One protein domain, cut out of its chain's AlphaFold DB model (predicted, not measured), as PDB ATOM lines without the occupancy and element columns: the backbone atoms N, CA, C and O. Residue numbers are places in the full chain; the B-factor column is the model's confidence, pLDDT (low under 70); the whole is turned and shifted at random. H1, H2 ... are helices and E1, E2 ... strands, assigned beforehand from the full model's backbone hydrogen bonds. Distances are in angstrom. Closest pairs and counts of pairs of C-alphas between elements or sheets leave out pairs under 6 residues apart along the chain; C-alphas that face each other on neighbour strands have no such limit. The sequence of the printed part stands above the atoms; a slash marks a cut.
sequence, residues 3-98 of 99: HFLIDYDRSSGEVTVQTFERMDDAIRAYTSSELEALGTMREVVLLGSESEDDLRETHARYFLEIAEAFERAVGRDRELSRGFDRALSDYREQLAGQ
ATOM      1  N   HIS A   3     107.737 148.839 154.884       87.56
ATOM      2  CA  HIS A   3     108.250 149.585 153.749       87.56
ATOM      3  C   HIS A   3     109.586 150.202 154.127       87.56
ATOM      4  O   HIS A   3     109.718 150.790 155.197       87.56
ATOM      5  N   PHE A   4     110.569 150.062 153.252       90.06
ATOM      6  CA  PHE A   4     111.931 150.510 153.473       90.06
ATOM      7  C   PHE A   4     112.305 151.493 152.378       90.06
ATOM      8  O   PHE A   4     112.225 151.167 151.194       90.06
ATOM      9  N   LEU A   5     112.699 152.695 152.777       91.12
ATOM     10  CA  LEU A   5     113.281 153.684 151.886       91.12
ATOM     11  C   LEU A   5     114.795 153.597 152.017       91.12
ATOM     12  O   LEU A   5     115.336 153.853 153.093       91.12
ATOM     13  N   ILE A   6     115.448 153.221 150.928       90.31
ATOM     14  CA  ILE A   6     116.898 153.192 150.803       90.31
ATOM     15  C   ILE A   6     117.321 154.466 150.086       90.31
ATOM     16  O   ILE A   6     116.827 154.756 148.998       90.31
ATOM     17  N   ASP A   7     118.240 155.203 150.689       90.88
ATOM     18  CA  ASP A   7     118.907 156.352 150.090       90.88
ATOM     19  C   ASP A   7     120.393 156.039 149.992       90.88
ATOM     20  O   ASP A   7     121.053 155.861 151.017       90.88
ATOM     21  N   TYR A   8     120.888 155.887 148.768       88.12
ATOM     22  CA  TYR A   8     122.247 155.451 148.495       88.12
ATOM     23  C   TYR A   8     123.015 156.513 147.714       88.12
ATOM     24  O   TYR A   8     122.719 156.773 146.547       88.12
ATOM     25  N   ASP A   9     124.040 157.101 148.323       86.69
ATOM     26  CA  ASP A   9     124.949 158.014 147.642       86.69
ATOM     27  C   ASP A   9     126.041 157.222 146.913       86.69
ATOM     28  O   ASP A   9     126.981 156.699 147.509       86.69
ATOM     29  N   ARG A  10     125.951 157.173 145.581       80.81
ATOM     30  CA  ARG A  10     126.897 156.420 144.743       80.81
ATOM     31  C   ARG A  10     128.307 157.010 144.721       80.81
ATOM     32  O   ARG A  10     129.209 156.367 144.191       80.81
ATOM     33  N   SER A  11     128.491 158.246 145.185       82.12
ATOM     34  CA  SER A  11     129.789 158.922 145.205       82.12
ATOM     35  C   SER A  11     130.581 158.632 146.478       82.12
ATOM     36  O   SER A  11     131.808 158.554 146.413       82.12
ATOM     37  N   SER A  12     129.895 158.457 147.609       81.56
ATOM     38  CA  SER A  12     130.509 158.176 148.912       81.56
ATOM     39  C   SER A  12     130.350 156.726 149.368       81.56
ATOM     40  O   SER A  12     131.086 156.304 150.259       81.56
ATOM     41  N   GLY A  13     129.401 155.987 148.787       79.44
ATOM     42  CA  GLY A  13     129.001 154.663 149.259       79.44
ATOM     43  C   GLY A  13     128.090 154.704 150.490       79.44
ATOM     44  O   GLY A  13     127.781 153.662 151.068       79.44
ATOM     45  N   GLU A  14     127.670 155.894 150.936       82.56
ATOM     46  CA  GLU A  14     126.820 156.043 152.115       82.56
ATOM     47  C   GLU A  14     125.399 155.563 151.817       82.56
ATOM     48  O   GLU A  14     124.796 155.935 150.810       82.56
ATOM     49  N   VAL A  15     124.852 154.745 152.716       85.06
ATOM     50  CA  VAL A  15     123.480 154.256 152.623       85.06
ATOM     51  C   VAL A  15     122.721 154.557 153.907       85.06
ATOM     52  O   VAL A  15     123.182 154.274 155.012       85.06
ATOM     53  N   THR A  16     121.525 155.113 153.753       88.31
ATOM     54  CA  THR A  16     120.573 155.308 154.845       88.31
ATOM     55  C   THR A  16     119.318 154.501 154.567       88.31
ATOM     56  O   THR A  16     118.792 154.516 153.455       88.31
ATOM     57  N   VAL A  17     118.816 153.811 155.592       89.19
ATOM     58  CA  VAL A  17     117.557 153.065 155.519       89.19
ATOM     59  C   VAL A  17     116.558 153.648 156.500       89.19
ATOM     60  O   VAL A  17     116.839 153.783 157.691       89.19
ATOM     61  N   GLN A  18     115.366 153.964 156.004       91.25
ATOM     62  CA  GLN A  18     114.229 154.374 156.821       91.25
ATOM     63  C   GLN A  18     113.120 153.332 156.709       91.25
ATOM     64  O   GLN A  18     112.824 152.855 155.617       91.25
ATOM     65  N   THR A  19     112.499 152.985 157.837       91.88
ATOM     66  CA  THR A  19     111.425 151.983 157.893       91.88
ATOM     67  C   THR A  19     110.086 152.646 158.184       91.88
ATOM     68  O   THR A  19     109.981 153.480 159.081       91.88
ATOM     69  N   PHE A  20     109.048 152.221 157.471       88.25
ATOM     70  CA  PHE A  20     107.685 152.712 157.603       88.25
ATOM     71  C   PHE A  20     106.706 151.543 157.748       88.25
ATOM     72  O   PHE A  20     106.768 150.552 157.020       88.25
ATOM     73  N   GLU A  21     105.757 151.690 158.671       89.00
ATOM     74  CA  GLU A  21     104.662 150.728 158.878       89.00
ATOM     75  C   GLU A  21     103.498 150.956 157.894       89.00
ATOM     76  O   GLU A  21     102.669 150.074 157.681       89.00
ATOM     77  N   ARG A  22     103.413 152.151 157.290       88.25
ATOM     78  CA  ARG A  22     102.342 152.544 156.365       88.25
ATOM     79  C   ARG A  22     102.911 152.940 155.008       88.25
ATOM     80  O   ARG A  22     103.824 153.757 154.930       88.25
ATOM     81  N   MET A  23     102.303 152.424 153.940       85.31
ATOM     82  CA  MET A  23     102.697 152.729 152.560       85.31
ATOM     83  C   MET A  23     102.580 154.225 152.233       85.31
ATOM     84  O   MET A  23     103.465 154.776 151.588       85.31
ATOM     85  N   ASP A  24     101.524 154.899 152.702       85.94
ATOM     86  CA  ASP A  24     101.300 156.325 152.415       85.94
ATOM     87  C   ASP A  24     102.452 157.211 152.915       85.94
ATOM     88  O   ASP A  24     102.849 158.161 152.241       85.94
ATOM     89  N   ASP A  25     102.994 156.891 154.094       87.75
ATOM     90  CA  ASP A  25     104.107 157.626 154.697       87.75
ATOM     91  C   ASP A  25     105.409 157.349 153.935       87.75
ATOM     92  O   ASP A  25     106.181 158.270 153.663       87.75
ATOM     93  N   ALA A  26     105.602 156.099 153.506       83.88
ATOM     94  CA  ALA A  26     106.761 155.683 152.728       83.88
ATOM     95  C   ALA A  26     106.794 156.334 151.334       83.88
ATOM     96  O   ALA A  26     107.844 156.798 150.897       83.88
ATOM     97  N   ILE A  27     105.643 156.436 150.657       82.94
ATOM     98  CA  ILE A  27     105.519 157.121 149.360       82.94
ATOM     99  C   ILE A  27     105.818 158.613 149.509       82.94
ATOM    100  O   ILE A  27     106.548 159.172 148.696       82.94
ATOM    101  N   ARG A  28     105.290 159.266 150.554       88.44
ATOM    102  CA  ARG A  28     105.571 160.688 150.813       88.44
ATOM    103  C   ARG A  28     107.064 160.931 151.015       88.44
ATOM    104  O   ARG A  28     107.603 161.844 150.399       88.44
ATOM    105  N   ALA A  29     107.712 160.106 151.837       87.69
ATOM    106  CA  ALA A  29     109.149 160.191 152.066       87.69
ATOM    107  C   ALA A  29     109.943 159.932 150.775       87.69
ATOM    108  O   ALA A  29     110.816 160.726 150.439       87.69
ATOM    109  N   TYR A  30     109.579 158.896 150.008       86.00
ATOM    110  CA  TYR A  30     110.196 158.588 148.716       86.00
ATOM    111  C   TYR A  30     110.129 159.769 147.750       86.00
ATOM    112  O   TYR A  30     111.158 160.184 147.236       86.00
ATOM    113  N   THR A  31     108.945 160.349 147.531       83.62
ATOM    114  CA  THR A  31     108.783 161.466 146.591       83.62
ATOM    115  C   THR A  31     109.613 162.680 147.003       83.62
ATOM    116  O   THR A  31     110.193 163.342 146.148       83.62
ATOM    117  N   SER A  32     109.695 162.979 148.303       89.19
ATOM    118  CA  SER A  32     110.553 164.058 148.797       89.19
ATOM    119  C   SER A  32     112.033 163.768 148.538       89.19
ATOM    120  O   SER A  32     112.704 164.595 147.926       89.19
ATOM    121  N   SER A  33     112.516 162.585 148.921       88.62
ATOM    122  CA  SER A  33     113.917 162.192 148.740       88.62
ATOM    123  C   SER A  33     114.311 162.065 147.263       88.62
ATOM    124  O   SER A  33     115.403 162.475 146.883       88.62
ATOM    125  N   GLU A  34     113.420 161.564 146.405       87.62
ATOM    126  CA  GLU A  34     113.633 161.463 144.958       87.62
ATOM    127  C   GLU A  34     113.814 162.850 144.328       87.62
ATOM    128  O   GLU A  34     114.748 163.053 143.554       87.62
ATOM    129  N   LEU A  35     112.975 163.826 144.699       91.00
ATOM    130  CA  LEU A  35     113.102 165.206 144.224       91.00
ATOM    131  C   LEU A  35     114.428 165.845 144.650       91.00
ATOM    132  O   LEU A  35     115.037 166.560 143.855       91.00
ATOM    133  N   GLU A  36     114.883 165.585 145.877       91.00
ATOM    134  CA  GLU A  36     116.183 166.055 146.376       91.00
ATOM    135  C   GLU A  36     117.367 165.354 145.693       91.00
ATOM    136  O   GLU A  36     118.438 165.944 145.550       91.00
ATOM    137  N   ALA A  37     117.179 164.110 145.251       88.81
ATOM    138  CA  ALA A  37     118.201 163.329 144.570       88.81
ATOM    139  C   ALA A  37     118.366 163.699 143.084       88.81
ATOM    140  O   ALA A  37     119.396 163.367 142.488       88.81
ATOM    141  N   LEU A  38     117.407 164.406 142.471       87.44
ATOM    142  CA  LEU A  38     117.466 164.783 141.055       87.44
ATOM    143  C   LEU A  38     118.736 165.578 140.719       87.44
ATOM    144  O   LEU A  38     119.010 166.638 141.275       87.44
ATOM    145  N   GLY A  39     119.501 165.073 139.748       89.38
ATOM    146  CA  GLY A  39     120.754 165.697 139.314       89.38
ATOM    147  C   GLY A  39     121.938 165.469 140.260       89.38
ATOM    148  O   GLY A  39     123.002 166.046 140.039       89.38
ATOM    149  N   THR A  40     121.776 164.626 141.282       91.62
ATOM    150  CA  THR A  40     122.848 164.197 142.193       91.62
ATOM    151  C   THR A  40     123.279 162.754 141.895       91.62
ATOM    152  O   THR A  40     122.738 162.100 141.004       91.62
ATOM    153  N   MET A  41     124.266 162.244 142.638       87.88
ATOM    154  CA  MET A  41     124.689 160.837 142.577       87.88
ATOM    155  C   MET A  41     123.897 159.928 143.534       87.88
ATOM    156  O   MET A  41     124.279 158.775 143.722       87.88
ATOM    157  N   ARG A  42     122.814 160.422 144.146       91.00
ATOM    158  CA  ARG A  42     121.972 159.637 145.055       91.00
ATOM    159  C   ARG A  42     120.954 158.797 144.288       91.00
ATOM    160  O   ARG A  42     120.314 159.272 143.354       91.00
ATOM    161  N   GLU A  43     120.811 157.545 144.697       88.56
ATOM    162  CA  GLU A  43     119.801 156.595 144.240       88.56
ATOM    163  C   GLU A  43     118.833 156.346 145.398       88.56
ATOM    164  O   GLU A  43     119.229 155.861 146.456       88.56
ATOM    165  N   VAL A  44     117.565 156.700 145.200       89.31
ATOM    166  CA  VAL A  44     116.509 156.545 146.204       89.31
ATOM    167  C   VAL A  44     115.574 155.434 145.750       89.31
ATOM    168  O   VAL A  44     115.087 155.459 144.620       89.31
ATOM    169  N   VAL A  45     115.321 154.449 146.611       88.75
ATOM    170  CA  VAL A  45     114.530 153.258 146.276       88.75
ATOM    171  C   VAL A  45     113.568 152.928 147.405       88.75
ATOM    172  O   VAL A  45     113.959 152.855 148.567       88.75
ATOM    173  N   LEU A  46     112.303 152.689 147.061       87.50
ATOM    174  CA  LEU A  46     111.280 152.233 147.996       87.50
ATOM    175  C   LEU A  46     110.996 150.744 147.785       87.50
ATOM    176  O   LEU A  46     110.601 150.331 146.696       87.50
ATOM    177  N   LEU A  47     111.159 149.948 148.839       87.06
ATOM    178  CA  LEU A  47     110.993 148.496 148.812       87.06
ATOM    179  C   LEU A  47     110.002 148.033 149.880       87.06
ATOM    180  O   LEU A  47     109.914 148.600 150.968       87.06
ATOM    181  N   GLY A  48     109.242 146.986 149.571       83.44
ATOM    182  CA  GLY A  48     108.411 146.275 150.540       83.44
ATOM    183  C   GLY A  48     109.081 144.968 150.935       83.44
ATOM    184  O   GLY A  48     109.483 144.212 150.058       83.44
ATOM    185  N   SER A  49     109.187 144.694 152.233       86.31
ATOM    186  CA  SER A  49     109.733 143.429 152.737       86.31
ATOM    187  C   SER A  49     109.102 143.061 154.086       86.31
ATOM    188  O   SER A  49     108.456 143.879 154.756       86.31
ATOM    189  N   GLU A  50     109.222 141.795 154.471       81.81
ATOM    190  CA  GLU A  50     108.753 141.300 155.764       81.81
ATOM    191  C   GLU A  50     109.666 141.739 156.916       81.81
ATOM    192  O   GLU A  50     109.181 141.904 158.039       81.81
ATOM    193  N   SER A  51     110.960 141.966 156.663       79.31
ATOM    194  CA  SER A  51     111.962 142.356 157.667       79.31
ATOM    195  C   SER A  51     113.198 142.990 157.024       79.31
ATOM    196  O   SER A  51     113.452 142.812 155.841       79.31
ATOM    197  N   GLU A  52     113.996 143.721 157.804       75.88
ATOM    198  CA  GLU A  52     115.235 144.320 157.285       75.88
ATOM    199  C   GLU A  52     116.268 143.253 156.879       75.88
ATOM    200  O   GLU A  52     116.988 143.440 155.906       75.88
ATOM    201  N   ASP A  53     116.314 142.110 157.570       76.81
ATOM    202  CA  ASP A  53     117.183 140.987 157.195       76.81
ATOM    203  C   ASP A  53     116.846 140.431 155.800       76.81
ATOM    204  O   ASP A  53     117.741 140.231 154.983       76.81
ATOM    205  N   ASP A  54     115.555 140.276 155.494       79.06
ATOM    206  CA  ASP A  54     115.067 139.846 154.176       79.06
ATOM    207  C   ASP A  54     115.400 140.883 153.088       79.06
ATOM    208  O   ASP A  54     115.835 140.538 151.987       79.06
ATOM    209  N   LEU A  55     115.300 142.173 153.422       80.69
ATOM    210  CA  LEU A  55     115.737 143.265 152.551       80.69
ATOM    211  C   LEU A  55     117.242 143.188 152.252       80.69
ATOM    212  O   LEU A  55     117.650 143.358 151.103       80.69
ATOM    213  N   ARG A  56     118.072 142.926 153.267       77.94
ATOM    214  CA  ARG A  56     119.530 142.813 153.110       77.94
ATOM    215  C   ARG A  56     119.926 141.591 152.293       77.94
ATOM    216  O   ARG A  56     120.867 141.687 151.512       77.94
ATOM    217  N   GLU A  57     119.212 140.478 152.435       78.25
ATOM    218  CA  GLU A  57     119.459 139.262 151.657       78.25
ATOM    219  C   GLU A  57     119.093 139.453 150.177       78.25
ATOM    220  O   GLU A  57     119.894 139.173 149.284       78.25
ATOM    221  N   THR A  58     117.902 139.992 149.906       76.31
ATOM    222  CA  THR A  58     117.366 140.114 148.539       76.31
ATOM    223  C   THR A  58     117.886 141.335 147.777       76.31
ATOM    224  O   THR A  58     117.953 141.316 146.548       76.31
ATOM    225  N   HIS A  59     118.297 142.391 148.486       79.00
ATOM    226  CA  HIS A  59     118.763 143.659 147.914       79.00
ATOM    227  C   HIS A  59     120.172 144.031 148.406       79.00
ATOM    228  O   HIS A  59     120.513 145.209 148.534       79.00
ATOM    229  N   ALA A  60     121.019 143.014 148.619       75.50
ATOM    230  CA  ALA A  60     122.392 143.123 149.126       75.50
ATOM    231  C   ALA A  60     123.261 144.169 148.407       75.50
ATOM    232  O   ALA A  60     124.170 144.730 149.008       75.50
ATOM    233  N   ARG A  61     122.971 144.487 147.136       76.31
ATOM    234  CA  ARG A  61     123.663 145.527 146.353       76.31
ATOM    235  C   ARG A  61     123.744 146.878 147.067       76.31
ATOM    236  O   ARG A  61     124.763 147.543 146.941       76.31
ATOM    237  N   TYR A  62     122.710 147.271 147.805       73.69
ATOM    238  CA  TYR A  62     122.700 148.539 148.546       73.69
ATOM    239  C   TYR A  62     123.505 148.484 149.849       73.69
ATOM    240  O   TYR A  62     123.808 149.512 150.440       73.69
ATOM    241  N   PHE A  63     123.858 147.277 150.289       72.06
ATOM    242  CA  PHE A  63     124.498 146.991 151.569       72.06
ATOM    243  C   PHE A  63     125.913 146.414 151.408       72.06
ATOM    244  O   PHE A  63     126.610 146.209 152.396       72.06
ATOM    245  N   LEU A  64     126.362 146.151 150.180       62.75
ATOM    246  CA  LEU A  64     127.648 145.509 149.896       62.75
ATOM    247  C   LEU A  64     128.853 146.385 150.288       62.75
ATOM    248  O   LEU A  64     129.857 145.840 150.732       62.75
ATOM    249  N   GLU A  65     128.738 147.718 150.270       58.78
ATOM    250  CA  GLU A  65     129.765 148.585 150.879       58.78
ATOM    251  C   GLU A  65     129.652 148.669 152.409       58.78
ATOM    252  O   GLU A  65     130.659 148.910 153.075       58.78
ATOM    253  N   ILE A  66     128.484 148.370 153.004       51.06
ATOM    254  CA  ILE A  66     128.414 148.120 154.451       51.06
ATOM    255  C   ILE A  66     129.203 146.863 154.778       51.06
ATOM    256  O   ILE A  66     129.897 146.890 155.774       51.06
ATOM    257  N   ALA A  67     129.179 145.794 153.979       48.06
ATOM    258  CA  ALA A  67     130.011 144.624 154.270       48.06
ATOM    259  C   ALA A  67     131.507 144.990 154.316       48.06
ATOM    260  O   ALA A  67     132.182 144.614 155.266       48.06
ATOM    261  N   GLU A  68     131.998 145.825 153.395       44.19
ATOM    262  CA  GLU A  68     133.400 146.281 153.373       44.19
ATOM    263  C   GLU A  68     133.729 147.310 154.485       44.19
ATOM    264  O   GLU A  68     134.801 147.286 155.100       44.19
ATOM    265  N   ALA A  69     132.800 148.216 154.813       46.59
ATOM    266  CA  ALA A  69     132.943 149.162 155.924       46.59
ATOM    267  C   ALA A  69     132.795 148.476 157.296       46.59
ATOM    268  O   ALA A  69     133.476 148.837 158.259       46.59
ATOM    269  N   PHE A  70     131.952 147.450 157.375       42.59
ATOM    270  CA  PHE A  70     131.769 146.566 158.516       42.59
ATOM    271  C   PHE A  70     132.977 145.645 158.655       42.59
ATOM    272  O   PHE A  70     133.450 145.504 159.763       42.59
ATOM    273  N   GLU A  71     133.589 145.141 157.583       41.16
ATOM    274  CA  GLU A  71     134.899 144.470 157.618       41.16
ATOM    275  C   GLU A  71     135.994 145.385 158.184       41.16
ATOM    276  O   GLU A  71     136.815 144.947 158.990       41.16
ATOM    277  N   ARG A  72     135.992 146.684 157.853       44.19
ATOM    278  CA  ARG A  72     136.924 147.657 158.461       44.19
ATOM    279  C   ARG A  72     136.601 147.965 159.928       44.19
ATOM    280  O   ARG A  72     137.527 148.165 160.717       44.19
ATOM    281  N   ALA A  73     135.324 147.997 160.311       44.25
ATOM    282  CA  ALA A  73     134.889 148.232 161.691       44.25
ATOM    283  C   ALA A  73     135.075 146.990 162.592       44.25
ATOM    284  O   ALA A  73     135.558 147.106 163.719       44.25
ATOM    285  N   VAL A  74     134.764 145.803 162.071       45.78
ATOM    286  CA  VAL A  74     134.895 144.467 162.679       45.78
ATOM    287  C   VAL A  74     136.317 143.930 162.570       45.78
ATOM    288  O   VAL A  74     136.720 143.113 163.386       45.78
ATOM    289  N   GLY A  75     137.160 144.480 161.695       42.25
ATOM    290  CA  GLY A  75     138.609 144.270 161.723       42.25
ATOM    291  C   GLY A  75     139.272 144.678 163.052       42.25
ATOM    292  O   GLY A  75     140.428 144.323 163.295       42.25
ATOM    293  N   ARG A  76     138.552 145.378 163.949       46.53
ATOM    294  CA  ARG A  76     138.956 145.592 165.352       46.53
ATOM    295  C   ARG A  76     138.592 144.452 166.310       46.53
ATOM    296  O   ARG A  76     139.196 144.389 167.376       46.53
ATOM    297  N   ASP A  77     137.689 143.549 165.941       44.56
ATOM    298  CA  ASP A  77     137.196 142.458 166.785       44.56
ATOM    299  C   ASP A  77     137.389 141.098 166.082       44.56
ATOM    300  O   ASP A  77     136.601 140.633 165.258       44.56
ATOM    301  N   ARG A  78     138.541 140.476 166.368       40.38
ATOM    302  CA  ARG A  78     139.154 139.364 165.609       40.38
ATOM    303  C   ARG A  78     138.353 138.055 165.549       40.38
ATOM    304  O   ARG A  78     138.789 137.134 164.855       40.38
ATOM    305  N   GLU A  79     137.243 137.938 166.266       41.38
ATOM    306  CA  GLU A  79     136.518 136.672 166.428       41.38
ATOM    307  C   GLU A  79     135.313 136.539 165.478       41.38
ATOM    308  O   GLU A  79     135.044 135.446 164.984       41.38
ATOM    309  N   LEU A  80     134.670 137.654 165.107       42.00
ATOM    310  CA  LEU A  80     133.525 137.677 164.182       42.00
ATOM    311  C   LEU A  80     133.937 137.569 162.703       42.00
ATOM    312  O   LEU A  80     133.216 136.976 161.900       42.00
ATOM    313  N   SER A  81     135.131 138.060 162.353       39.16
ATOM    314  CA  SER A  81     135.631 138.087 160.969       39.16
ATOM    315  C   SER A  81     135.732 136.686 160.346       39.16
ATOM    316  O   SER A  81     135.328 136.480 159.210       39.16
ATOM    317  N   ARG A  82     136.166 135.673 161.113       41.88
ATOM    318  CA  ARG A  82     136.376 134.308 160.585       41.88
ATOM    319  C   ARG A  82     135.083 133.565 160.247       41.88
ATOM    320  O   ARG A  82     135.103 132.677 159.399       41.88
ATOM    321  N   GLY A  83     133.988 133.873 160.945       40.25
ATOM    322  CA  GLY A  83     132.674 133.299 160.643       40.25
ATOM    323  C   GLY A  83     132.076 133.907 159.377       40.25
ATOM    324  O   GLY A  83     131.467 133.198 158.578       40.25
ATOM    325  N   PHE A  84     132.319 135.201 159.174       39.78
ATOM    326  CA  PHE A  84     131.795 135.974 158.057       39.78
ATOM    327  C   PHE A  84     132.552 135.720 156.746       39.78
ATOM    328  O   PHE A  84     131.916 135.505 155.720       39.78
ATOM    329  N   ASP A  85     133.887 135.604 156.791       42.75
ATOM    330  CA  ASP A  85     134.716 135.230 155.631       42.75
ATOM    331  C   ASP A  85     134.274 133.890 155.011       42.75
ATOM    332  O   ASP A  85     134.252 133.726 153.790       42.75
ATOM    333  N   ARG A  86     133.871 132.926 155.853       47.44
ATOM    334  CA  ARG A  86     133.338 131.635 155.394       47.44
ATOM    335  C   ARG A  86     131.965 131.795 154.735       47.44
ATOM    336  O   ARG A  86     131.771 131.281 153.642       47.44
ATOM    337  N   ALA A  87     131.054 132.549 155.353       47.31
ATOM    338  CA  ALA A  87     129.716 132.791 154.807       47.31
ATOM    339  C   ALA A  87     129.749 133.552 153.466       47.31
ATOM    340  O   ALA A  87     128.980 133.242 152.558       47.31
ATOM    341  N   LEU A  88     130.670 134.510 153.311       45.50
ATOM    342  CA  LEU A  88     130.878 135.230 152.054       45.50
ATOM    343  C   LEU A  88     131.495 134.348 150.963       45.50
ATOM    344  O   LEU A  88     131.121 134.488 149.798       45.50
ATOM    345  N   SER A  89     132.417 133.445 151.312       50.69
ATOM    346  CA  SER A  89     132.963 132.475 150.352       50.69
ATOM    347  C   SER A  89     131.865 131.543 149.838       50.69
ATOM    348  O   SER A  89     131.691 131.426 148.626       50.69
ATOM    349  N   ASP A  90     131.054 130.993 150.747       49.38
ATOM    350  CA  ASP A  90     129.946 130.096 150.408       49.38
ATOM    351  C   ASP A  90     128.915 130.801 149.502       49.38
ATOM    352  O   ASP A  90     128.476 130.249 148.491       49.38
ATOM    353  N   TYR A  91     128.590 132.065 149.796       44.88
ATOM    354  CA  TYR A  91     127.674 132.872 148.985       44.88
ATOM    355  C   TYR A  91     128.236 133.194 147.587       44.88
ATOM    356  O   TYR A  91     127.521 133.119 146.585       44.88
ATOM    357  N   ARG A  92     129.537 133.507 147.481       44.28
ATOM    358  CA  ARG A  92     130.203 133.754 146.187       44.28
ATOM    359  C   ARG A  92     130.296 132.489 145.335       44.28
ATOM    360  O   ARG A  92     130.131 132.575 144.120       44.28
ATOM    361  N   GLU A  93     130.523 131.333 145.952       47.28
ATOM    362  CA  GLU A  93     130.510 130.033 145.270       47.28
ATOM    363  C   GLU A  93     129.105 129.669 144.770       47.28
ATOM    364  O   GLU A  93     128.952 129.179 143.650       47.28
ATOM    365  N   GLN A  94     128.065 129.998 145.538       46.28
ATOM    366  CA  GLN A  94     126.673 129.745 145.166       46.28
ATOM    367  C   GLN A  94     126.204 130.601 143.973       46.28
ATOM    368  O   GLN A  94     125.430 130.125 143.143       46.28
ATOM    369  N   LEU A  95     126.721 131.827 143.835       42.16
ATOM    370  CA  LEU A  95     126.474 132.691 142.672       42.16
ATOM    371  C   LEU A  95     127.295 132.289 141.435       42.16
ATOM    372  O   LEU A  95     126.837 132.458 140.307       42.16
ATOM    373  N   ALA A  96     128.494 131.733 141.624       47.62
ATOM    374  CA  ALA A  96     129.353 131.282 140.527       47.62
ATOM    375  C   ALA A  96     128.891 129.957 139.885       47.62
ATOM    376  O   ALA A  96     129.316 129.640 138.777       47.62
ATOM    377  N   GLY A  97     128.021 129.192 140.554       46.41
ATOM    378  CA  GLY A  97     127.489 127.912 140.071       46.41
ATOM    379  C   GLY A  97     126.230 127.990 139.196       46.41
ATOM    380  O   GLY A  97     125.686 126.945 138.846       46.41
ATOM    381  N   GLN A  98     125.736 129.190 138.866       47.62
ATOM    382  CA  GLN A  98     124.509 129.393 138.071       47.62
ATOM    383  C   GLN A  98     124.751 129.842 136.616       47.62
ATOM    384  O   GLN A  98     123.819 130.332 135.973       47.62
TER     385      GLN A  98
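What this domain is: This is residues 3 to 98 of the 99 residues of an uncharacterized protein of Chloroflexi bacterium (UniProt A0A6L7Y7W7). A small, twisted sheet of three strands has the long helix H1 covering one face and the short helix H2 on the other face, near the end of E3; from this head H3 leads away as an arm, and H4 folds back loosely at its far end, beside none of the strands. Residues 73 to 79 and 89 to 98 stick out. The printed part has 96 residues, with three named strands and four named helices in the order E1, E2, H1, E3, H2, H3, H4. The sheet runs E2, E1, E3, antiparallel throughout, and the class is mixed, helices and strands. The whole is loose, with a radius of gyration of the C-alphas of 15.7 A and spans of 42 by 28 by 27 A.

Where its parts are: Find C-alpha 3 at (108.250, 149.585, 153.749); there E1 begins, residues 3 to 9, 19.7 A long. E2 follows as residues 15 to 20, 16.6 A. H1 is residues 23 to 37, 20.4 A, from C-alpha 23 at (102.697, 152.729, 152.560). E3 is residues 42 to 49, 21.7 A. Next come H2, residues 52 to 58, 9.9 A, and H3, residues 64 to 74, 14.7 A. H4, residues 81 to 96, runs 22.4 A to C-alpha 96 at (129.353, 131.282, 140.527).

How they stand to each other: Start at E1, the inner strand. E1 and E2 form a hairpin, antiparallel at 163 degrees; look at N 5 and O 18, 2.8 A apart and within hydrogen-bond range. On the other side of E1, E3 is antiparallel to it at 158 degrees, with N 6 and O 45 at 2.8 A. E2, H1 and E3 make a split strand-helix-strand unit, two strands running the same way with E1 between them in the sheet; its crossover is right-handed. H1 is on the sheet at a height over the sheet of 8.8 A, over E1 and E3, and runs along the strands, at 5 degrees to E1 on the local plane. Its closest C-alphas to E3 are those of Glu 34 and Val 44, 5.8 A. H2 is on the opposite face, only just over E3, with 3 of its C-alphas falling on that strand; the closest C-alphas, Ser 49 and Leu 55, are 6.0 A apart. H3 is not on the sheet and is apart from H2. H3 and H4 are close but not clearly touching, closest at the C-alphas of Val 74 and Ser 81, 6.6 A, and run opposite ways at a shallow tilt of 20 degrees. In H1, H2 and H3 every O i to N i+4 pair is within hydrogen-bond range; in H4, 11 of 12 are.

The domain as a whole: The two C-alphas farthest apart are those of Asp 24 and Arg 78, 43.5 A. The printed part has no cut, and no link is long. The model's confidence is under 70 from residue 64 to 98, and the mean pLDDT of the printed part is 70.7.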